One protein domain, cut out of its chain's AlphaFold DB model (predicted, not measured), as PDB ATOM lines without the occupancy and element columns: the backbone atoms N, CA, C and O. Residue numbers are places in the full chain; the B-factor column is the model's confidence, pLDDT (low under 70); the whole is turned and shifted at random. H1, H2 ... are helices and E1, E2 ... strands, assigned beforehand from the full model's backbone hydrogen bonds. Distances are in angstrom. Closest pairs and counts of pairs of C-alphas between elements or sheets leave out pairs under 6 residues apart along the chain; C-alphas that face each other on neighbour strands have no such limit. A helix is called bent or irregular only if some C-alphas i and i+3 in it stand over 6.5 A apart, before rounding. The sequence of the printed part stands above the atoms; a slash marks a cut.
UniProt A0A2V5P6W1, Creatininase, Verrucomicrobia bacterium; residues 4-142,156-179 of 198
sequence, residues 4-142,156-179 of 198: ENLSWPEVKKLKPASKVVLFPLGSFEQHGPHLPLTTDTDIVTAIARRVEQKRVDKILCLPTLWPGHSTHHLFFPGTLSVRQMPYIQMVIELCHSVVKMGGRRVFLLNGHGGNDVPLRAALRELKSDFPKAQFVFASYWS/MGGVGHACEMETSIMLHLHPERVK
ATOM      1  N   GLU A   4     197.248 205.432 180.035       96.00
ATOM      2  CA  GLU A   4     198.670 205.380 180.426       96.00
ATOM      3  C   GLU A   4     199.606 206.218 179.542       96.00
ATOM      4  O   GLU A   4     200.695 206.575 179.975       96.00
ATOM      5  N   ASN A   5     199.162 206.576 178.334       96.75
ATOM      6  CA  ASN A   5     199.940 207.372 177.383       96.75
ATOM      7  C   ASN A   5     199.594 208.868 177.422       96.75
ATOM      8  O   ASN A   5     200.141 209.630 176.629       96.75
ATOM      9  N   LEU A   6     198.658 209.288 178.277       95.69
ATOM     10  CA  LEU A   6     198.201 210.673 178.348       95.69
ATOM     11  C   LEU A   6     198.804 211.397 179.546       95.69
ATOM     12  O   LEU A   6     198.848 210.885 180.663       95.69
ATOM     13  N   SER A   7     199.158 212.656 179.336       97.00
ATOM     14  CA  SER A   7     199.442 213.599 180.409       97.00
ATOM     15  C   SER A   7     198.147 214.079 181.082       97.00
ATOM     16  O   SER A   7     197.075 214.140 180.472       97.00
ATOM     17  N   TRP A   8     198.219 214.485 182.353       95.50
ATOM     18  CA  TRP A   8     197.036 214.970 183.076       95.50
ATOM     19  C   TRP A   8     196.327 216.177 182.404       95.50
ATOM     20  O   TRP A   8     195.094 216.230 182.475       95.50
ATOM     21  N   PRO A   9     197.006 217.117 181.698       96.56
ATOM     22  CA  PRO A   9     196.318 218.166 180.945       96.56
ATOM     23  C   PRO A   9     195.545 217.632 179.735       96.56
ATOM     24  O   PRO A   9     194.488 218.172 179.409       96.56
ATOM     25  N   GLU A  10     196.033 216.579 179.072       95.50
ATOM     26  CA  GLU A  10     195.292 215.897 178.004       95.50
ATOM     27  C   GLU A  10     194.061 215.195 178.573       95.50
ATOM     28  O   GLU A  10     192.967 215.356 178.033       95.50
ATOM     29  N   VAL A  11     194.204 214.520 179.721       93.31
ATOM     30  CA  VAL A  11     193.084 213.894 180.442       93.31
ATOM     31  C   VAL A  11     192.011 214.923 180.809       93.31
ATOM     32  O   VAL A  11     190.827 214.667 180.604       93.31
ATOM     33  N   LYS A  12     192.396 216.121 181.271       91.94
ATOM     34  CA  LYS A  12     191.456 217.208 181.604       91.94
ATOM     35  C   LYS A  12     190.612 217.666 180.407       91.94
ATOM     36  O   LYS A  12     189.491 218.130 180.596       91.94
ATOM     37  N   LYS A  13     191.140 217.552 179.185       92.69
ATOM     38  CA  LYS A  13     190.425 217.891 177.942       92.69
ATOM     39  C   LYS A  13     189.511 216.760 177.459       92.69
ATOM     40  O   LYS A  13     188.710 216.975 176.548       92.69
ATOM     41  N   LEU A  14     189.613 215.562 178.040       89.69
ATOM     42  CA  LEU A  14     188.729 214.456 177.697       89.69
ATOM     43  C   LEU A  14     187.300 214.735 178.154       89.69
ATOM     44  O   LEU A  14     187.037 215.456 179.112       89.69
ATOM     45  N   LYS A  15     186.363 214.049 177.500       91.88
ATOM     46  CA  LYS A  15     184.981 213.905 177.958       91.88
ATOM     47  C   LYS A  15     184.749 212.441 178.364       91.88
ATOM     48  O   LYS A  15     184.137 211.704 177.595       91.88
ATOM     49  N   PRO A  16     185.241 211.957 179.526       89.12
ATOM     50  CA  PRO A  16     185.131 210.537 179.882       89.12
ATOM     51  C   PRO A  16     183.684 210.035 179.943       89.12
ATOM     52  O   PRO A  16     183.417 208.886 179.601       89.12
ATOM     53  N   ALA A  17     182.731 210.912 180.275       90.81
ATOM     54  CA  ALA A  17     181.302 210.604 180.246       90.81
ATOM     55  C   ALA A  17     180.800 210.171 178.852       90.81
ATOM     56  O   ALA A  17     179.891 209.348 178.756       90.81
ATOM     57  N   SER A  18     181.407 210.664 177.763       93.69
ATOM     58  CA  SER A  18     181.032 210.291 176.392       93.69
ATOM     59  C   SER A  18     181.713 209.011 175.897       93.69
ATOM     60  O   SER A  18     181.391 208.544 174.804       93.69
ATOM     61  N   LYS A  19     182.582 208.389 176.704       96.50
ATOM     62  CA  LYS A  19     183.279 207.132 176.389       96.50
ATOM     63  C   LYS A  19     182.786 205.975 177.267       96.50
ATOM     64  O   LYS A  19     182.034 206.178 178.224       96.50
ATOM     65  N   VAL A  20     183.174 204.757 176.903       98.19
ATOM     66  CA  VAL A  20     183.196 203.595 177.799       98.19
ATOM     67  C   VAL A  20     184.615 203.480 178.338       98.19
ATOM     68  O   VAL A  20     185.573 203.408 177.565       98.19
ATOM     69  N   VAL A  21     184.746 203.499 179.659       98.50
ATOM     70  CA  VAL A  21     186.011 203.258 180.343       98.50
ATOM     71  C   VAL A  21     186.200 201.751 180.440       98.50
ATOM     72  O   VAL A  21     185.446 201.077 181.137       98.50
ATOM     73  N   LEU A  22     187.162 201.217 179.699       98.75
ATOM     74  CA  LEU A  22     187.498 199.800 179.702       98.75
ATOM     75  C   LEU A  22     188.597 199.564 180.735       98.75
ATOM     76  O   LEU A  22     189.681 200.127 180.605       98.75
ATOM     77  N   PHE A  23     188.314 198.747 181.745       98.75
ATOM     78  CA  PHE A  23     189.255 198.411 182.806       98.75
ATOM     79  C   PHE A  23     189.653 196.930 182.708       98.75
ATOM     80  O   PHE A  23     188.886 196.070 183.150       98.75
ATOM     81  N   PRO A  24     190.804 196.616 182.086       98.81
ATOM     82  CA  PRO A  24     191.324 195.255 182.041       98.81
ATOM     83  C   PRO A  24     191.883 194.814 183.401       98.81
ATOM     84  O   PRO A  24     192.609 195.559 184.062       98.81
ATOM     85  N   LEU A  25     191.541 193.592 183.809       98.81
ATOM     86  CA  LEU A  25     191.840 193.017 185.125       98.81
ATOM     87  C   LEU A  25     192.458 191.625 184.943       98.81
ATOM     88  O   LEU A  25     191.779 190.722 184.454       98.81
ATOM     89  N   GLY A  26     193.729 191.462 185.304       98.50
ATOM     90  CA  GLY A  26     194.487 190.217 185.150       98.50
ATOM     91  C   GLY A  26     194.776 189.507 186.475       98.50
ATOM     92  O   GLY A  26     194.032 189.635 187.451       98.50
ATOM     93  N   SER A  27     195.868 188.746 186.473       98.50
ATOM     94  CA  SER A  27     196.482 188.094 187.635       98.50
ATOM     95  C   SER A  27     197.991 187.928 187.402       98.50
ATOM     96  O   SER A  27     198.502 188.182 186.299       98.50
ATOM     97  N   PHE A  28     198.691 187.488 188.448       98.38
ATOM     98  CA  PHE A  28     200.077 187.027 188.398       98.38
ATOM     99  C   PHE A  28     200.183 185.667 189.095       98.38
ATOM    100  O   PHE A  28     200.305 185.582 190.322       98.38
ATOM    101  N   GLU A  29     200.103 184.593 188.317       97.25
ATOM    102  CA  GLU A  29     199.948 183.234 188.833       97.25
ATOM    103  C   GLU A  29     200.566 182.180 187.926       97.25
ATOM    104  O   GLU A  29     200.710 182.373 186.719       97.25
ATOM    105  N   GLN A  30     200.908 181.039 188.520       95.69
ATOM    106  CA  GLN A  30     201.344 179.851 187.786       95.69
ATOM    107  C   GLN A  30     200.379 179.523 186.636       95.69
ATOM    108  O   GLN A  30     199.177 179.635 186.820       95.69
ATOM    109  N   HIS A  31     200.897 179.114 185.479       95.50
ATOM    110  CA  HIS A  31     200.101 178.644 184.340       95.50
ATOM    111  C   HIS A  31     200.731 177.366 183.773       95.50
ATOM    112  O   HIS A  31     201.105 177.266 182.601       95.50
ATOM    113  N   GLY A  32     200.918 176.381 184.650       93.50
ATOM    114  CA  GLY A  32     201.680 175.186 184.325       93.50
ATOM    115  C   GLY A  32     203.155 175.496 184.017       93.50
ATOM    116  O   GLY A  32     203.645 176.610 184.217       93.50
ATOM    117  N   PRO A  33     203.910 174.495 183.546       94.12
ATOM    118  CA  PRO A  33     205.345 174.634 183.302       94.12
ATOM    119  C   PRO A  33     205.691 175.402 182.012       94.12
ATOM    120  O   PRO A  33     206.844 175.804 181.832       94.12
ATOM    121  N   HIS A  34     204.737 175.575 181.087       97.56
ATOM    122  CA  HIS A  34     204.997 176.098 179.741       97.56
ATOM    123  C   HIS A  34     204.657 177.575 179.545       97.56
ATOM    124  O   HIS A  34     205.207 178.181 178.625       97.56
ATOM    125  N   LEU A  35     203.800 178.167 180.379       97.88
ATOM    126  CA  LEU A  35     203.369 179.560 180.234       97.88
ATOM    127  C   LEU A  35     203.981 180.483 181.297       97.88
ATOM    128  O   LEU A  35     204.356 180.038 182.383       97.88
ATOM    129  N   PRO A  36     204.121 181.787 180.996       97.94
ATOM    130  CA  PRO A  36     204.608 182.759 181.965       97.94
ATOM    131  C   PRO A  36     203.557 183.086 183.037       97.94
ATOM    132  O   PRO A  36     202.354 183.010 182.795       97.94
ATOM    133  N   LEU A  37     204.026 183.577 184.192       98.19
ATOM    134  CA  LEU A  37     203.171 183.976 185.323       98.19
ATOM    135  C   LEU A  37     202.216 185.143 185.007       98.19
ATOM    136  O   LEU A  37     201.276 185.407 185.747       98.19
ATOM    137  N   THR A  38     202.462 185.862 183.913       98.44
ATOM    138  CA  THR A  38     201.679 187.025 183.474       98.44
ATOM    139  C   THR A  38     200.577 186.677 182.479       98.44
ATOM    140  O   THR A  38     199.957 187.600 181.966       98.44
ATOM    141  N   THR A  39     200.345 185.394 182.176       98.56
ATOM    142  CA  THR A  39     199.439 184.947 181.097       98.56
ATOM    143  C   THR A  39     198.094 185.679 181.106       98.56
ATOM    144  O   THR A  39     197.733 186.294 180.102       98.56
ATOM    145  N   ASP A  40     197.409 185.741 182.251       98.44
ATOM    146  CA  ASP A  40     196.126 186.448 182.381       98.44
ATOM    147  C   ASP A  40     196.226 187.933 182.034       98.44
ATOM    148  O   ASP A  40     195.394 188.485 181.306       98.44
ATOM    149  N   THR A  41     197.268 188.587 182.553       98.75
ATOM    150  CA  THR A  41     197.539 190.011 182.341       98.75
ATOM    151  C   THR A  41     197.876 190.281 180.875       98.75
ATOM    152  O   THR A  41     197.329 191.218 180.293       98.75
ATOM    153  N   ASP A  42     198.722 189.464 180.248       98.75
ATOM    154  CA  ASP A  42     199.130 189.619 178.851       98.75
ATOM    155  C   ASP A  42     197.922 189.475 177.913       98.75
ATOM    156  O   ASP A  42     197.674 190.343 177.067       98.75
ATOM    157  N   ILE A  43     197.108 188.434 178.119       98.62
ATOM    158  CA  ILE A  43     195.917 188.157 177.310       98.62
ATOM    159  C   ILE A  43     194.889 189.285 177.443       98.62
ATOM    160  O   ILE A  43     194.455 189.851 176.432       98.62
ATOM    161  N   VAL A  44     194.496 189.651 178.668       98.69
ATOM    162  CA  VAL A  44     193.438 190.655 178.863       98.69
ATOM    163  C   VAL A  44     193.880 192.043 178.393       98.69
ATOM    164  O   VAL A  44     193.081 192.771 177.795       98.69
ATOM    165  N   THR A  45     195.164 192.385 178.559       98.81
ATOM    166  CA  THR A  45     195.756 193.623 178.026       98.81
ATOM    167  C   THR A  45     195.685 193.645 176.504       98.81
ATOM    168  O   THR A  45     195.239 194.627 175.905       98.81
ATOM    169  N   ALA A  46     196.092 192.550 175.858       98.69
ATOM    170  CA  ALA A  46     196.097 192.424 174.407       98.69
ATOM    171  C   ALA A  46     194.689 192.529 173.803       98.69
ATOM    172  O   ALA A  46     194.519 193.157 172.750       98.69
ATOM    173  N   ILE A  47     193.684 191.950 174.465       98.38
ATOM    174  CA  ILE A  47     192.273 192.064 174.077       98.38
ATOM    175  C   ILE A  47     191.794 193.508 174.252       98.38
ATOM    176  O   ILE A  47     191.238 194.079 173.313       98.38
ATOM    177  N   ALA A  48     192.038 194.121 175.413       98.50
ATOM    178  CA  ALA A  48     191.585 195.478 175.702       98.50
ATOM    179  C   ALA A  48     192.168 196.510 174.725       98.50
ATOM    180  O   ALA A  48     191.427 197.331 174.178       98.50
ATOM    181  N   ARG A  49     193.467 196.403 174.416       98.19
ATOM    182  CA  ARG A  49     194.134 197.242 173.409       98.19
ATOM    183  C   ARG A  49     193.545 197.042 172.010       98.19
ATOM    184  O   ARG A  49     193.264 198.019 171.330       98.19
ATOM    185  N   ARG A  50     193.263 195.803 171.584       98.00
ATOM    186  CA  ARG A  50     192.616 195.538 170.279       98.00
ATOM    187  C   ARG A  50     191.184 196.084 170.209       98.00
ATOM    188  O   ARG A  50     190.761 196.561 169.155       98.00
ATOM    189  N   VAL A  51     190.423 196.017 171.304       97.31
ATOM    190  CA  VAL A  51     189.080 196.622 171.393       97.31
ATOM    191  C   VAL A  51     189.170 198.140 171.269       97.31
ATOM    192  O   VAL A  51     188.405 198.741 170.512       97.31
ATOM    193  N   GLU A  52     190.117 198.748 171.979       97.12
ATOM    194  CA  GLU A  52     190.381 200.179 171.919       97.12
ATOM    195  C   GLU A  52     190.773 200.625 170.507       97.12
ATOM    196  O   GLU A  52     190.121 201.520 169.975       97.12
ATOM    197  N   GLN A  53     191.724 199.952 169.856       97.12
ATOM    198  CA  GLN A  53     192.157 200.256 168.486       97.12
ATOM    199  C   GLN A  53     190.992 200.215 167.489       97.12
ATOM    200  O   GLN A  53     190.857 201.085 166.632       97.12
ATOM    201  N   LYS A  54     190.087 199.237 167.628       97.12
ATOM    202  CA  LYS A  54     188.894 199.119 166.771       97.12
ATOM    203  C   LYS A  54     187.836 200.194 167.047       97.12
ATOM    204  O   LYS A  54     186.876 200.298 166.277       97.12
ATOM    205  N   ARG A  55     187.924 200.926 168.163       94.88
ATOM    206  CA  ARG A  55     186.896 201.857 168.667       94.88
ATOM    207  C   ARG A  55     187.529 203.064 169.380       94.88
ATOM    208  O   ARG A  55     187.047 203.471 170.441       94.88
ATOM    209  N   VAL A  56     188.575 203.648 168.791       89.69
ATOM    210  CA  VAL A  56     189.450 204.660 169.422       89.69
ATOM    211  C   VAL A  56     188.684 205.844 170.033       89.69
ATOM    212  O   VAL A  56     188.980 206.278 171.153       89.69
ATOM    213  N   ASP A  57     187.619 206.294 169.362       90.62
ATOM    214  CA  ASP A  57     186.794 207.428 169.794       90.62
ATOM    215  C   ASP A  57     185.812 207.089 170.916       90.62
ATOM    216  O   ASP A  57     185.361 207.978 171.643       90.62
ATOM    217  N   LYS A  58     185.501 205.803 171.104       95.75
ATOM    218  CA  LYS A  58     184.483 205.336 172.055       95.75
ATOM    219  C   LYS A  58     185.078 204.753 173.331       95.75
ATOM    220  O   LYS A  58     184.388 204.755 174.347       95.75
ATOM    221  N   ILE A  59     186.324 204.286 173.300       97.75
ATOM    222  CA  ILE A  59     186.966 203.594 174.424       97.75
ATOM    223  C   ILE A  59     188.048 204.468 175.064       97.75
ATOM    224  O   ILE A  59     188.917 205.008 174.376       97.75
ATOM    225  N   LEU A  60     188.013 204.578 176.391       97.94
ATOM    226  CA  LEU A  60     189.150 204.989 177.214       97.94
ATOM    227  C   LEU A  60     189.640 203.749 177.967       97.94
ATOM    228  O   LEU A  60     188.944 203.270 178.855       97.94
ATOM    229  N   CYS A  61     190.787 203.197 177.585       98.44
ATOM    230  CA  CYS A  61     191.341 202.009 178.226       98.44
ATOM    231  C   CYS A  61     192.219 202.423 179.406       98.44
ATOM    232  O   CYS A  61     193.135 203.228 179.231       98.44
ATOM    233  N   LEU A  62     191.939 201.884 180.587       98.50
ATOM    234  CA  LEU A  62     192.798 202.034 181.760       98.50
ATOM    235  C   LEU A  62     194.031 201.121 181.644       98.50
ATOM    236  O   LEU A  62     193.981 200.151 180.877       98.50
ATOM    237  N   PRO A  63     195.106 201.399 182.407       98.25
ATOM    238  CA  PRO A  63     196.176 200.429 182.604       98.25
ATOM    239  C   PRO A  63     195.605 199.121 183.158       98.25
ATOM    240  O   PRO A  63     194.679 199.138 183.977       98.25
ATOM    241  N   THR A  64     196.157 197.989 182.729       98.69
ATOM    242  CA  THR A  64     195.735 196.684 183.244       98.69
ATOM    243  C   THR A  64     196.107 196.541 184.711       98.69
ATOM    244  O   THR A  64     197.268 196.708 185.091       98.69
ATOM    245  N   LEU A  65     195.124 196.186 185.541       98.56
ATOM    246  CA  LEU A  65     195.375 195.810 186.926       98.56
ATOM    247  C   LEU A  65     195.928 194.385 186.949       98.56
ATOM    248  O   LEU A  65     195.171 193.422 186.838       98.56
ATOM    249  N   TRP A  66     197.251 194.270 187.039       97.94
ATOM    250  CA  TRP A  66     197.946 192.984 187.075       97.94
ATOM    251  C   TRP A  66     197.749 192.190 188.381       97.94
ATOM    252  O   TRP A  66     197.715 190.963 188.294       97.94
ATOM    253  N   PRO A  67     197.610 192.799 189.586       97.25
ATOM    254  CA  PRO A  67     197.348 192.014 190.785       97.25
ATOM    255  C   PRO A  67     195.934 191.438 190.723       97.25
ATOM    256  O   PRO A  67     194.980 192.180 190.492       97.25
ATOM    257  N   GLY A  68     195.804 190.139 190.984       97.44
ATOM    258  CA  GLY A  68     194.530 189.420 191.016       97.44
ATOM    259  C   GLY A  68     194.274 188.716 192.349       97.44
ATOM    260  O   GLY A  68     195.086 188.768 193.281       97.44
ATOM    261  N   HIS A  69     193.136 188.029 192.433       97.75
ATOM    262  CA  HIS A  69     192.809 187.109 193.517       97.75
ATOM    263  C   HIS A  69     193.083 185.657 193.100       97.75
ATOM    264  O   HIS A  69     192.251 184.984 192.496       97.75
ATOM    265  N   SER A  70     194.268 185.164 193.446       94.94
ATOM    266  CA  SER A  70     194.800 183.851 193.075       94.94
ATOM    267  C   SER A  70     195.343 183.069 194.279       94.94
ATOM    268  O   SER A  70     196.363 182.383 194.232       94.94
ATOM    269  N   THR A  71     194.679 183.178 195.435       90.81
ATOM    270  CA  THR A  71     195.185 182.547 196.668       90.81
ATOM    271  C   THR A  71     195.225 181.021 196.575       90.81
ATOM    272  O   THR A  71     196.021 180.384 197.257       90.81
ATOM    273  N   HIS A  72     194.406 180.438 195.698       88.12
ATOM    274  CA  HIS A  72     194.393 179.011 195.388       88.12
ATOM    275  C   HIS A  72     195.629 178.544 194.603       88.12
ATOM    276  O   HIS A  72     195.846 177.345 194.519       88.12
ATOM    277  N   HIS A  73     196.469 179.449 194.090       90.25
ATOM    278  CA  HIS A  73     197.722 179.125 193.401       90.25
ATOM    279  C   HIS A  73     198.983 179.463 194.217       90.25
ATOM    280  O   HIS A  73     200.095 179.344 193.703       90.25
ATOM    281  N   LEU A  74     198.849 179.844 195.497       91.75
ATOM    282  CA  LEU A  74     199.982 180.234 196.357       91.75
ATOM    283  C   LEU A  74     200.944 179.093 196.707       91.75
ATOM    284  O   LEU A  74     202.075 179.354 197.104       91.75
ATOM    285  N   PHE A  75     200.518 177.836 196.573       91.25
ATOM    286  CA  PHE A  75     201.403 176.691 196.789       91.25
ATOM    287  C   PHE A  75     202.406 176.486 195.640       91.25
ATOM    288  O   PHE A  75     203.349 175.710 195.787       91.25
ATOM    289  N   PHE A  76     202.230 177.189 194.515       90.81
ATOM    290  CA  PHE A  76     203.199 177.231 193.428       90.81
ATOM    291  C   PHE A  76     204.117 178.454 193.564       90.81
ATOM    292  O   PHE A  76     203.633 179.570 193.778       90.81
ATOM    293  N   PRO A  77     205.441 178.280 193.411       92.62
ATOM    294  CA  PRO A  77     206.384 179.382 193.527       92.62
ATOM    295  C   PRO A  77     206.143 180.434 192.439       92.62
ATOM    296  O   PRO A  77     205.942 180.112 191.270       92.62
ATOM    297  N   GLY A  78     206.208 181.705 192.835       94.56
ATOM    298  CA  GLY A  78     206.084 182.854 191.938       94.56
ATOM    299  C   GLY A  78     204.693 183.486 191.884       94.56
ATOM    300  O   GLY A  78     204.604 184.648 191.512       94.56
ATOM    301  N   THR A  79     203.621 182.805 192.303       96.62
ATOM    302  CA  THR A  79     202.283 183.422 192.365       96.62
ATOM    303  C   THR A  79     202.272 184.604 193.340       96.62
ATOM    304  O   THR A  79     202.613 184.455 194.514       96.62
ATOM    305  N   LEU A  80     201.825 185.774 192.871       97.88
ATOM    306  CA  LEU A  80     201.629 186.974 193.685       97.88
ATOM    307  C   LEU A  80     200.137 187.303 193.713       97.88
ATOM    308  O   LEU A  80     199.573 187.799 192.741       97.88
ATOM    309  N   SER A  81     199.494 187.030 194.847       97.75
ATOM    310  CA  SER A  81     198.043 187.157 194.983       97.75
ATOM    311  C   SER A  81     197.647 188.166 196.050       97.75
ATOM    312  O   SER A  81     198.158 188.159 197.169       97.75
ATOM    313  N   VAL A  82     196.608 188.939 195.749       98.06
ATOM    314  CA  VAL A  82     195.899 189.760 196.727       98.06
ATOM    315  C   VAL A  82     194.810 188.909 197.395       98.06
ATOM    316  O   VAL A  82     194.136 188.096 196.754       98.06
ATOM    317  N   ARG A  83     194.634 189.052 198.715       97.75
ATOM    318  CA  ARG A  83     193.492 188.436 199.412       97.75
ATOM    319  C   ARG A  83     192.183 189.054 198.912       97.75
ATOM    320  O   ARG A  83     192.161 190.198 198.471       97.75
ATOM    321  N   GLN A  84     191.085 188.316 199.037       97.38
ATOM    322  CA  GLN A  84     189.795 188.706 198.465       97.38
ATOM    323  C   GLN A  84     189.345 190.119 198.882       97.38
ATOM    324  O   GLN A  84     189.056 190.940 198.017       97.38
ATOM    325  N   MET A  85     189.338 190.433 200.185       98.12
ATOM    326  CA  MET A  85     188.847 191.731 200.679       98.12
ATOM    327  C   MET A  85     189.693 192.929 200.203       98.12
ATOM    328  O   MET A  85     189.111 193.857 199.643       98.12
ATOM    329  N   PRO A  86     191.039 192.930 200.324       98.38
ATOM    330  CA  PRO A  86     191.848 194.004 199.744       98.38
ATOM    331  C   PRO A  86     191.698 194.144 198.225       98.38
ATOM    332  O   PRO A  86     191.729 195.262 197.720       98.38
ATOM    333  N   TYR A  87     191.510 193.041 197.490       98.56
ATOM    334  CA  TYR A  87     191.297 193.097 196.042       98.56
ATOM    335  C   TYR A  87     189.968 193.780 195.688       98.56
ATOM    336  O   TYR A  87     189.944 194.659 194.827       98.56
ATOM    337  N   ILE A  88     188.881 193.445 196.398       98.62
ATOM    338  CA  ILE A  88     187.581 194.125 196.265       98.62
ATOM    339  C   ILE A  88     187.748 195.627 196.501       98.62
ATOM    340  O   ILE A  88     187.357 196.421 195.644       98.62
ATOM    341  N   GLN A  89     188.378 196.011 197.618       98.56
ATOM    342  CA  GLN A  89     188.572 197.421 197.956       98.56
ATOM    343  C   GLN A  89     189.388 198.145 196.885       98.56
ATOM    344  O   GLN A  89     188.997 199.212 196.430       98.56
ATOM    345  N   MET A  90     190.487 197.548 196.425       98.50
ATOM    346  CA  MET A  90     191.332 198.130 195.384       98.50
ATOM    347  C   MET A  90     190.545 198.420 194.097       98.50
ATOM    348  O   MET A  90     190.670 199.506 193.532       98.50
ATOM    349  N   VAL A  91     189.707 197.484 193.639       98.62
ATOM    350  CA  VAL A  91     188.873 197.689 192.442       98.62
ATOM    351  C   VAL A  91     187.848 198.803 192.665       98.62
ATOM    352  O   VAL A  91     187.652 199.631 191.768       98.62
ATOM    353  N   ILE A  92     187.222 198.853 193.847       98.69
ATOM    354  CA  ILE A  92     186.274 199.911 194.215       98.69
ATOM    355  C   ILE A  92     186.967 201.280 194.183       98.69
ATOM    356  O   ILE A  92     186.518 202.163 193.455       98.69
ATOM    357  N   GLU A  93     188.097 201.446 194.872       98.56
ATOM    358  CA  GLU A  93     188.834 202.720 194.962       98.56
ATOM    359  C   GLU A  93     189.319 203.233 193.594       98.56
ATOM    360  O   GLU A  93     189.250 204.428 193.274       98.56
ATOM    361  N   LEU A  94     189.767 202.326 192.722       98.50
ATOM    362  CA  LEU A  94     190.141 202.688 191.354       98.50
ATOM    363  C   LEU A  94     188.917 203.138 190.543       98.50
ATOM    364  O   LEU A  94     188.989 204.118 189.798       98.50
ATOM    365  N   CYS A  95     187.764 202.494 190.726       98.56
ATOM    366  CA  CYS A  95     186.516 202.920 190.095       98.56
ATOM    367  C   CYS A  95     185.994 204.257 190.653       98.56
ATOM    368  O   CYS A  95     185.501 205.077 189.875       98.56
ATOM    369  N   HIS A  96     186.162 204.531 191.950       98.44
ATOM    370  CA  HIS A  96     185.908 205.850 192.547       98.44
ATOM    371  C   HIS A  96     186.718 206.934 191.826       98.44
ATOM    372  O   HIS A  96     186.170 207.954 191.397       98.44
ATOM    373  N   SER A  97     188.005 206.675 191.585       97.81
ATOM    374  CA  SER A  97     188.879 207.579 190.826       97.81
ATOM    375  C   SER A  97     188.390 207.794 189.385       97.81
ATOM    376  O   SER A  97     188.360 208.927 188.898       97.81
ATOM    377  N   VAL A  98     187.921 206.737 188.713       97.88
ATOM    378  CA  VAL A  98     187.332 206.823 187.364       97.88
ATOM    379  C   VAL A  98     186.070 207.687 187.347       97.88
ATOM    380  O   VAL A  98     185.893 208.512 186.445       97.88
ATOM    381  N   VAL A  99     185.186 207.538 188.336       97.88
ATOM    382  CA  VAL A  99     183.961 208.345 188.436       97.88
ATOM    383  C   VAL A  99     184.291 209.806 188.736       97.88
ATOM    384  O   VAL A  99     183.690 210.696 188.119       97.88
ATOM    385  N   LYS A 100     185.276 210.063 189.606       96.12
ATOM    386  CA  LYS A 100     185.790 211.408 189.917       96.12
ATOM    387  C   LYS A 100     186.399 212.090 188.692       96.12
ATOM    388  O   LYS A 100     186.169 213.276 188.481       96.12
ATOM    389  N   MET A 101     187.084 211.331 187.835       95.19
ATOM    390  CA  MET A 101     187.572 211.789 186.526       95.19
ATOM    391  C   MET A 101     186.426 212.115 185.541       95.19
ATOM    392  O   MET A 101     186.645 212.755 184.517       95.19
ATOM    393  N   GLY A 102     185.187 211.707 185.835       96.44
ATOM    394  CA  GLY A 102     184.007 211.964 185.006       96.44
ATOM    395  C   GLY A 102     183.527 210.752 184.205       96.44
ATOM    396  O   GLY A 102     182.616 210.887 183.389       96.44
ATOM    397  N   GLY A 103     184.109 209.566 184.415       97.38
ATOM    398  CA  GLY A 103     183.638 208.320 183.816       97.38
ATOM    399  C   GLY A 103     182.228 207.970 184.299       97.38
ATOM    400  O   GLY A 103     181.897 208.147 185.472       97.38
ATOM    401  N   ARG A 104     181.368 207.514 183.383       97.69
ATOM    402  CA  ARG A 104     179.972 207.135 183.697       97.69
ATOM    403  C   ARG A 104     179.579 205.750 183.201       97.69
ATOM    404  O   ARG A 104     178.545 205.242 183.608       97.69
ATOM    405  N   ARG A 105     180.384 205.143 182.332       98.38
ATOM    406  CA  ARG A 105     180.191 203.785 181.817       98.38
ATOM    407  C   ARG A 105     181.515 203.063 181.964       98.38
ATOM    408  O   ARG A 105     182.455 203.406 181.251       98.38
ATOM    409  N   VAL A 106     181.597 202.135 182.904       98.56
ATOM    410  CA  VAL A 106     182.814 201.389 183.223       98.56
ATOM    411  C   VAL A 106     182.576 199.921 182.910       98.56
ATOM    412  O   VAL A 106     181.608 199.323 183.380       98.56
ATOM    413  N   PHE A 107     183.454 199.347 182.098       98.62
ATOM    414  CA  PHE A 107     183.448 197.932 181.779       98.62
ATOM    415  C   PHE A 107     184.681 197.268 182.387       98.62
ATOM    416  O   PHE A 107     185.800 197.485 181.927       98.62
ATOM    417  N   LEU A 108     184.455 196.462 183.420       98.75
ATOM    418  CA  LEU A 108     185.439 195.598 184.058       98.75
ATOM    419  C   LEU A 108     185.621 194.345 183.187       98.75
ATOM    420  O   LEU A 108     184.775 193.445 183.199       98.75
ATOM    421  N   LEU A 109     186.692 194.317 182.395       98.75
ATOM    422  CA  LEU A 109     187.026 193.188 181.530       98.75
ATOM    423  C   LEU A 109     187.957 192.243 182.281       98.75
ATOM    424  O   LEU A 109     189.113 192.575 182.536       98.75
ATOM    425  N   ASN A 110     187.448 191.065 182.617       98.62
ATOM    426  CA  ASN A 110     188.174 190.106 183.433       98.62
ATOM    427  C   ASN A 110     188.979 189.101 182.602       98.62
ATOM    428  O   ASN A 110     188.475 188.536 181.625       98.62
ATOM    429  N   GLY A 111     190.221 188.898 183.032       98.00
ATOM    430  CA  GLY A 111     191.202 187.976 182.481       98.00
ATOM    431  C   GLY A 111     191.520 186.773 183.362       98.00
ATOM    432  O   GLY A 111     192.205 185.894 182.869       98.00
ATOM    433  N   HIS A 112     191.010 186.702 184.598       97.88
ATOM    434  CA  HIS A 112     191.348 185.637 185.554       97.88
ATOM    435  C   HIS A 112     190.116 185.063 186.267       97.88
ATOM    436  O   HIS A 112     189.267 185.806 186.769       97.88
ATOM    437  N   GLY A 113     190.001 183.735 186.330       96.25
ATOM    438  CA  GLY A 113     188.873 183.044 186.960       96.25
ATOM    439  C   GLY A 113     188.690 183.395 188.440       96.25
ATOM    440  O   GLY A 113     187.567 183.652 188.878       96.25
ATOM    441  N   GLY A 114     189.784 183.501 189.200       96.38
ATOM    442  CA  GLY A 114     189.746 183.809 190.634       96.38
ATOM    443  C   GLY A 114     189.207 185.204 190.967       96.38
ATOM    444  O   GLY A 114     188.717 185.436 192.071       96.38
ATOM    445  N   ASN A 115     189.203 186.122 189.996       98.12
ATOM    446  CA  ASN A 115     188.632 187.453 190.175       98.12
ATOM    447  C   ASN A 115     187.091 187.471 190.104       98.12
ATOM    448  O   ASN A 115     186.497 188.473 190.495       98.12
ATOM    449  N   ASP A 116     186.414 186.419 189.620       97.25
ATOM    450  CA  ASP A 116     184.966 186.467 189.340       97.25
ATOM    451  C   ASP A 116     184.129 186.801 190.590       97.25
ATOM    452  O   ASP A 116     183.369 187.774 190.591       97.25
ATOM    453  N   VAL A 117     184.323 186.059 191.685       97.44
ATOM    454  CA  VAL A 117     183.606 186.282 192.953       97.44
ATOM    455  C   VAL A 117     183.859 187.685 193.521       97.44
ATOM    456  O   VAL A 117     182.882 188.407 193.756       97.44
ATOM    457  N   PRO A 118     185.114 188.133 193.736       98.00
ATOM    458  CA  PRO A 118     185.338 189.469 194.267       98.00
ATOM    459  C   PRO A 118     184.892 190.590 193.317       98.00
ATOM    460  O   PRO A 118     184.367 191.593 193.793       98.00
ATOM    461  N   LEU A 119     185.016 190.443 191.994       98.31
ATOM    462  CA  LEU A 119     184.537 191.469 191.060       98.31
ATOM    463  C   LEU A 119     183.015 191.597 191.077       98.31
ATOM    464  O   LEU A 119     182.497 192.708 190.984       98.31
ATOM    465  N   ARG A 120     182.278 190.496 191.263       98.12
ATOM    466  CA  ARG A 120     180.823 190.556 191.475       98.12
ATOM    467  C   ARG A 120     180.454 191.255 192.778       98.12
ATOM    468  O   ARG A 120     179.449 191.962 192.793       98.12
ATOM    469  N   ALA A 121     181.238 191.074 193.842       98.31
ATOM    470  CA  ALA A 121     181.047 191.801 195.096       98.31
ATOM    471  C   ALA A 121     181.310 193.304 194.904       98.31
ATOM    472  O   ALA A 121     180.422 194.111 195.164       98.31
ATOM    473  N   ALA A 122     182.459 193.671 194.323       98.38
ATOM    474  CA  ALA A 122     182.800 195.059 194.005       98.38
ATOM    475  C   ALA A 122     181.739 195.733 193.119       98.38
ATOM    476  O   ALA A 122     181.375 196.885 193.334       98.38
ATOM    477  N   LEU A 123     181.188 195.003 192.142       97.69
ATOM    478  CA  LEU A 123     180.142 195.512 191.258       97.69
ATOM    479  C   LEU A 123     178.858 195.900 192.006       97.69
ATOM    480  O   LEU A 123     178.161 196.814 191.565       97.69
ATOM    481  N   ARG A 124     178.510 195.199 193.094       97.25
ATOM    482  CA  ARG A 124     177.331 195.533 193.910       97.25
ATOM    483  C   ARG A 124     177.551 196.837 194.669       97.25
ATOM    484  O   ARG A 124     176.704 197.719 194.561       97.25
ATOM    485  N   GLU A 125     178.701 196.979 195.321       97.94
ATOM    486  CA  GLU A 125     179.074 198.202 196.045       97.94
ATOM    487  C   GLU A 125     179.128 199.412 195.103       97.94
ATOM    488  O   GLU A 125     178.457 200.412 195.331       97.94
ATOM    489  N   LEU A 126     179.794 199.285 193.949       98.25
ATOM    490  CA  LEU A 126     179.917 200.378 192.976       98.25
ATOM    491  C   LEU A 126     178.574 200.880 192.434       98.25
ATOM    492  O   LEU A 126     178.421 202.069 192.153       98.25
ATOM    493  N   LYS A 127     177.591 199.987 192.271       96.31
ATOM    494  CA  LYS A 127     176.235 200.378 191.857       96.31
ATOM    495  C   LYS A 127     175.499 201.144 192.955       96.31
ATOM    496  O   LYS A 127     174.712 202.027 192.624       96.31
ATOM    497  N   SER A 128     175.750 200.803 194.219       96.62
ATOM    498  CA  SER A 128     175.201 201.507 195.379       96.62
ATOM    499  C   SER A 128     175.830 202.895 195.527       96.62
ATOM    500  O   SER A 128     175.114 203.892 195.601       96.62
ATOM    501  N   ASP A 129     177.162 202.974 195.458       97.56
ATOM    502  CA  ASP A 129     177.927 204.220 195.597       97.56
ATOM    503  C   ASP A 129     177.621 205.228 194.479       97.56
ATOM    504  O   ASP A 129     177.610 206.444 194.690       97.56
ATOM    505  N   PHE A 130     177.367 204.734 193.262       97.38
ATOM    506  CA  PHE A 130     177.258 205.565 192.065       97.38
ATOM    507  C   PHE A 130     176.013 205.242 191.225       97.38
ATOM    508  O   PHE A 130     176.135 204.790 190.082       97.38
ATOM    509  N   PRO A 131     174.801 205.589 191.692       95.25
ATOM    510  CA  PRO A 131     173.550 205.265 190.995       95.25
ATOM    511  C   PRO A 131     173.410 205.926 189.611       95.25
ATOM    512  O   PRO A 131     172.585 205.517 188.797       95.25
ATOM    513  N   LYS A 132     174.213 206.960 189.320       95.69
ATOM    514  CA  LYS A 132     174.254 207.658 188.019       95.69
ATOM    515  C   LYS A 132     175.341 207.132 187.072       95.69
ATOM    516  O   LYS A 132     175.518 207.690 185.989       95.69
ATOM    517  N   ALA A 133     176.099 206.111 187.473       97.50
ATOM    518  CA  ALA A 133     177.103 205.455 186.647       97.50
ATOM    519  C   ALA A 133     176.709 203.997 186.381       97.50
ATOM    520  O   ALA A 133     176.055 203.337 187.183       97.50
ATOM    521  N   GLN A 134     177.107 203.488 185.222       98.06
ATOM    522  CA  GLN A 134     176.893 202.109 184.818       98.06
ATOM    523  C   GLN A 134     178.197 201.338 184.952       98.06
ATOM    524  O   GLN A 134     179.204 201.706 184.343       98.06
ATOM    525  N   PHE A 135     178.146 200.236 185.692       98.31
ATOM    526  CA  PHE A 135     179.233 199.275 185.791       98.31
ATOM    527  C   PHE A 135     178.778 197.947 185.197       98.31
ATOM    528  O   PHE A 135     177.714 197.423 185.543       98.31
ATOM    529  N   VAL A 136     179.597 197.409 184.301       97.56
ATOM    530  CA  VAL A 136     179.412 196.096 183.681       97.56
ATOM    531  C   VAL A 136     180.668 195.279 183.933       97.56
ATOM    532  O   VAL A 136     181.771 195.815 183.930       97.56
ATOM    533  N   PHE A 137     180.494 193.982 184.143       96.69
ATOM    534  CA  PHE A 137     181.570 193.021 184.328       96.69
ATOM    535  C   PHE A 137     181.328 191.827 183.408       96.69
ATOM    536  O   PHE A 137     180.197 191.343 183.314       96.69
ATOM    537  N   ALA A 138     182.384 191.363 182.747       97.62
ATOM    538  CA  ALA A 138     182.385 190.109 182.011       97.62
ATOM    539  C   ALA A 138     183.817 189.603 181.833       97.62
ATOM    540  O   ALA A 138     184.749 190.388 181.646       97.62
ATOM    541  N   SER A 139     183.971 188.285 181.819       97.56
ATOM    542  CA  SER A 139     185.222 187.647 181.425       97.56
ATOM    543  C   SER A 139     185.305 187.489 179.911       97.56
ATOM    544  O   SER A 139     184.296 187.197 179.258       97.56
ATOM    545  N   TYR A 140     186.500 187.647 179.337       96.12
ATOM    546  CA  TYR A 140     186.662 187.599 177.878       96.12
ATOM    547  C   TYR A 140     186.211 186.255 177.280       96.12
ATOM    548  O   TYR A 140     185.601 186.234 176.209       96.12
ATOM    549  N   TRP A 141     186.435 185.142 177.989       93.19
ATOM    550  CA  TRP A 141     186.033 183.807 177.538       93.19
ATOM    551  C   TRP A 141     184.515 183.626 177.509       93.19
ATOM    552  O   TRP A 141     183.999 182.940 176.633       93.19
ATOM    553  N   SER A 142     183.773 184.279 178.408       93.50
ATOM    554  CA  SER A 142     182.307 184.250 178.385       93.50
ATOM    555  C   SER A 142     181.752 185.000 177.173       93.50
ATOM    556  O   SER A 142     180.804 184.541 176.544       93.50
ATOM    557  N   MET A 156     185.963 168.599 177.187       65.69
ATOM    558  CA  MET A 156     185.444 169.255 178.392       65.69
ATOM    559  C   MET A 156     186.557 169.550 179.419       65.69
ATOM    560  O   MET A 156     187.210 168.640 179.924       65.69
ATOM    561  N   GLY A 157     186.731 170.825 179.783       58.59
ATOM    562  CA  GLY A 157     187.844 171.303 180.624       58.59
ATOM    563  C   GLY A 157     189.023 171.891 179.839       58.59
ATOM    564  O   GLY A 157     189.970 172.371 180.446       58.59
ATOM    565  N   GLY A 158     188.949 171.909 178.506       59.94
ATOM    566  CA  GLY A 158     189.939 172.519 177.613       59.94
ATOM    567  C   GLY A 158     189.985 174.053 177.589       59.94
ATOM    568  O   GLY A 158     190.828 174.649 176.926       59.94
ATOM    569  N   VAL A 159     189.080 174.693 178.331       70.62
ATOM    570  CA  VAL A 159     189.032 176.137 178.574       70.62
ATOM    571  C   VAL A 159     188.887 176.292 180.083       70.62
ATOM    572  O   VAL A 159     187.850 175.913 180.631       70.62
ATOM    573  N   GLY A 160     189.941 176.746 180.759       80.12
ATOM    574  CA  GLY A 160     189.977 176.771 182.219       80.12
ATOM    575  C   GLY A 160     191.201 177.483 182.774       80.12
ATOM    576  O   GLY A 160     191.069 178.606 183.236       80.12
ATOM    577  N   HIS A 161     192.348 176.808 182.762       89.00
ATOM    578  CA  HIS A 161     193.600 177.327 183.305       89.00
ATOM    579  C   HIS A 161     194.791 176.586 182.685       89.00
ATOM    580  O   HIS A 161     194.715 175.366 182.508       89.00
ATOM    581  N   ALA A 162     195.855 177.312 182.336       89.44
ATOM    582  CA  ALA A 162     196.995 176.821 181.553       89.44
ATOM    583  C   ALA A 162     196.579 176.044 180.284       89.44
ATOM    584  O   ALA A 162     197.245 175.104 179.843       89.44
ATOM    585  N   CYS A 163     195.421 176.400 179.727       90.12
ATOM    586  CA  CYS A 163     194.677 175.549 178.805       90.12
ATOM    587  C   CYS A 163     195.062 175.780 177.336       90.12
ATOM    588  O   CYS A 163     195.898 176.630 177.022       90.12
ATOM    589  N   GLU A 164     194.444 175.032 176.413       92.12
ATOM    590  CA  GLU A 164     194.671 175.196 174.968       92.12
ATOM    591  C   GLU A 164     194.410 176.639 174.532       92.12
ATOM    592  O   GLU A 164     195.219 177.217 173.817       92.12
ATOM    593  N   MET A 165     193.315 177.247 174.996       91.88
ATOM    594  CA  MET A 165     192.961 178.622 174.643       91.88
ATOM    595  C   MET A 165     194.049 179.619 175.062       91.88
ATOM    596  O   MET A 165     194.513 180.397 174.233       91.88
ATOM    597  N   GLU A 166     194.458 179.611 176.332       95.19
ATOM    598  CA  GLU A 166     195.477 180.539 176.844       95.19
ATOM    599  C   GLU A 166     196.819 180.303 176.165       95.19
ATOM    600  O   GLU A 166     197.471 181.255 175.740       95.19
ATOM    601  N   THR A 167     197.189 179.033 175.980       95.69
ATOM    602  CA  THR A 167     198.421 178.653 175.289       95.69
ATOM    603  C   THR A 167     198.418 179.146 173.846       95.69
ATOM    604  O   THR A 167     199.384 179.769 173.416       95.69
ATOM    605  N   SER A 168     197.327 178.938 173.111       95.00
ATOM    606  CA  SER A 168     197.175 179.380 171.722       95.00
ATOM    607  C   SER A 168     197.195 180.902 171.593       95.00
ATOM    608  O   SER A 168     197.851 181.439 170.699       95.00
ATOM    609  N   ILE A 169     196.533 181.624 172.505       96.00
ATOM    610  CA  ILE A 169     196.593 183.090 172.523       96.00
ATOM    611  C   ILE A 169     198.023 183.553 172.836       96.00
ATOM    612  O   ILE A 169     198.533 184.437 172.150       96.00
ATOM    613  N   MET A 170     198.701 182.946 173.810       98.38
ATOM    614  CA  MET A 170     200.079 183.308 174.153       98.38
ATOM    615  C   MET A 170     201.079 182.966 173.049       98.38
ATOM    616  O   MET A 170     201.986 183.754 172.815       98.38
ATOM    617  N   LEU A 171     200.892 181.872 172.308       98.19
ATOM    618  CA  LEU A 171     201.686 181.569 171.111       98.19
ATOM    619  C   LEU A 171     201.503 182.629 170.018       98.19
ATOM    620  O   LEU A 171     202.445 182.927 169.292       98.19
ATOM    621  N   HIS A 172     200.312 183.223 169.904       98.06
ATOM    622  CA  HIS A 172     200.078 184.333 168.981       98.06
ATOM    623  C   HIS A 172     200.683 185.659 169.472       98.06
ATOM    624  O   HIS A 172     201.165 186.447 168.662       98.06
ATOM    625  N   LEU A 173     200.619 185.939 170.778       98.19
ATOM    626  CA  LEU A 173     201.063 187.217 171.346       98.19
ATOM    627  C   LEU A 173     202.572 187.274 171.597       98.19
ATOM    628  O   LEU A 173     203.197 188.287 171.295       98.19
ATOM    629  N   HIS A 174     203.120 186.210 172.181       97.94
ATOM    630  CA  HIS A 174     204.472 186.123 172.725       97.94
ATOM    631  C   HIS A 174     205.029 184.690 172.592       97.94
ATOM    632  O   HIS A 174     205.292 184.035 173.611       97.94
ATOM    633  N   PRO A 175     205.184 184.155 171.365       98.12
ATOM    634  CA  PRO A 175     205.639 182.777 171.149       98.12
ATOM    635  C   PRO A 175     206.969 182.466 171.848       98.12
ATOM    636  O   PRO A 175     207.161 181.365 172.356       98.12
ATOM    637  N   GLU A 176     207.861 183.448 171.953       98.31
ATOM    638  CA  GLU A 176     209.158 183.352 172.623       98.31
ATOM    639  C   GLU A 176     209.059 183.097 174.136       98.31
ATOM    640  O   GLU A 176     210.011 182.624 174.756       98.31
ATOM    641  N   ARG A 177     207.906 183.397 174.747       98.12
ATOM    642  CA  ARG A 177     207.655 183.214 176.184       98.12
ATOM    643  C   ARG A 177     206.974 181.880 176.494       98.12
ATOM    644  O   ARG A 177     206.895 181.514 177.669       98.12
ATOM    645  N   VAL A 178     206.523 181.147 175.471       98.44
ATOM    646  CA  VAL A 178     205.830 179.861 175.610       98.44
ATOM    647  C   VAL A 178     206.809 178.703 175.425       98.44
ATOM    648  O   VAL A 178     207.326 178.446 174.341       98.44
ATOM    649  N   LYS A 179     207.027 177.931 176.487       98.00
ATOM    650  CA  LYS A 179     207.884 176.738 176.471       98.00
ATOM    651  C   LYS A 179     207.047 175.509 176.134       98.00
ATOM    652  O   LYS A 179     206.877 174.632 176.973       98.00
TER     653      LYS A 179
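What this domain is: This is residues 4 to 142 and 156 to 179 of the 198 residues of the protein "Creatininase" of Verrucomicrobia bacterium (UniProt A0A2V5P6W1). A twisted sheet of four parallel strands forms the middle layer, with H2 over one face and H3 and H4 over the other. H5 packs on H2, while H1 lies far from the core and touches no helix. The printed part has 163 residues with five named helices and four named strands, in the order H1 E1 H2 E2 H3 E3 H4 E4 H5, and the sheet runs E2 E1 E3 E4. The class is mixed, helices and strands; the whole is compact, with a radius of gyration of the C-alphas of 16.2 A, and spans 45 by 33 by 30 A.

Where its parts are: H1, residues 8 to 13, begins at C-alpha 8 (197.036, 214.970, 183.076). E1 is residues 20 to 25, 15.5 A long, and H2 is residues 39 to 53, 21.1 A. E2 is residues 59 to 61, and H3 is residues 84 to 100, 24.6 A. E3 is residues 105 to 110, 15.9 A. H4, residues 113 to 129, is 25.4 A long and irregular, C-alphas 114 and 117 being 7.0 A apart, with a kink of 31 degrees near residue 120. E4 is residues 134 to 139, 17.0 A. H5, residues 164 to 173, is 14.1 A long and ends at C-alpha 173 (201.063, 187.217, 171.346).

How they stand to each other: The sheet is only just strongly twisted, its C-alphas lying up to 4.0 A off the best plane. E2 and E1 are parallel, with N 22 and O 60 2.8 A apart, within hydrogen-bond range. So are E1 and E3, with N 23 and O 107 at 2.8 A, and E3 and E4, with N 108 and O 136 at 2.8 A. E1, H2, E2 and E3, H4, E4 are strand-helix-strand units, parallel neighbour strands joined through a helix; E2, H3, E3 is a split one, with E1 between its strands. The three crossovers are right-handed. The sheet and its helices make three layers, helices on both faces. H2 lies over E1 at a height over the sheet of 8.0 A; the closest C-alphas are those of Pro 24 and Val 44, 6.0 A. On the opposite face, H4 lies over E3 and E4 at 8.9 A. H3 and H4 touch, Ile 88 and Ala 122 having the closest C-alphas, 5.4 A, at a steep tilt of 47 degrees. H5 touches H2, the C-alphas of Ile 43 and Ile 169 being closest at 7.0 A. Every O i to N i+4 pair is within hydrogen-bond range in H1, H2, H3 and H5, and 11 of 13 in H4.

The domain as a whole: The C-alphas farthest apart, those of Pro 9 and Met 156, are 50.2 A apart. Residues 143 to 155 are not printed, and C-alphas 142 and 156 are 15.3 A apart across this cut. The links E1 to H2 and E2 to H3 are long. Residues 156 to 158 have pLDDT under 70.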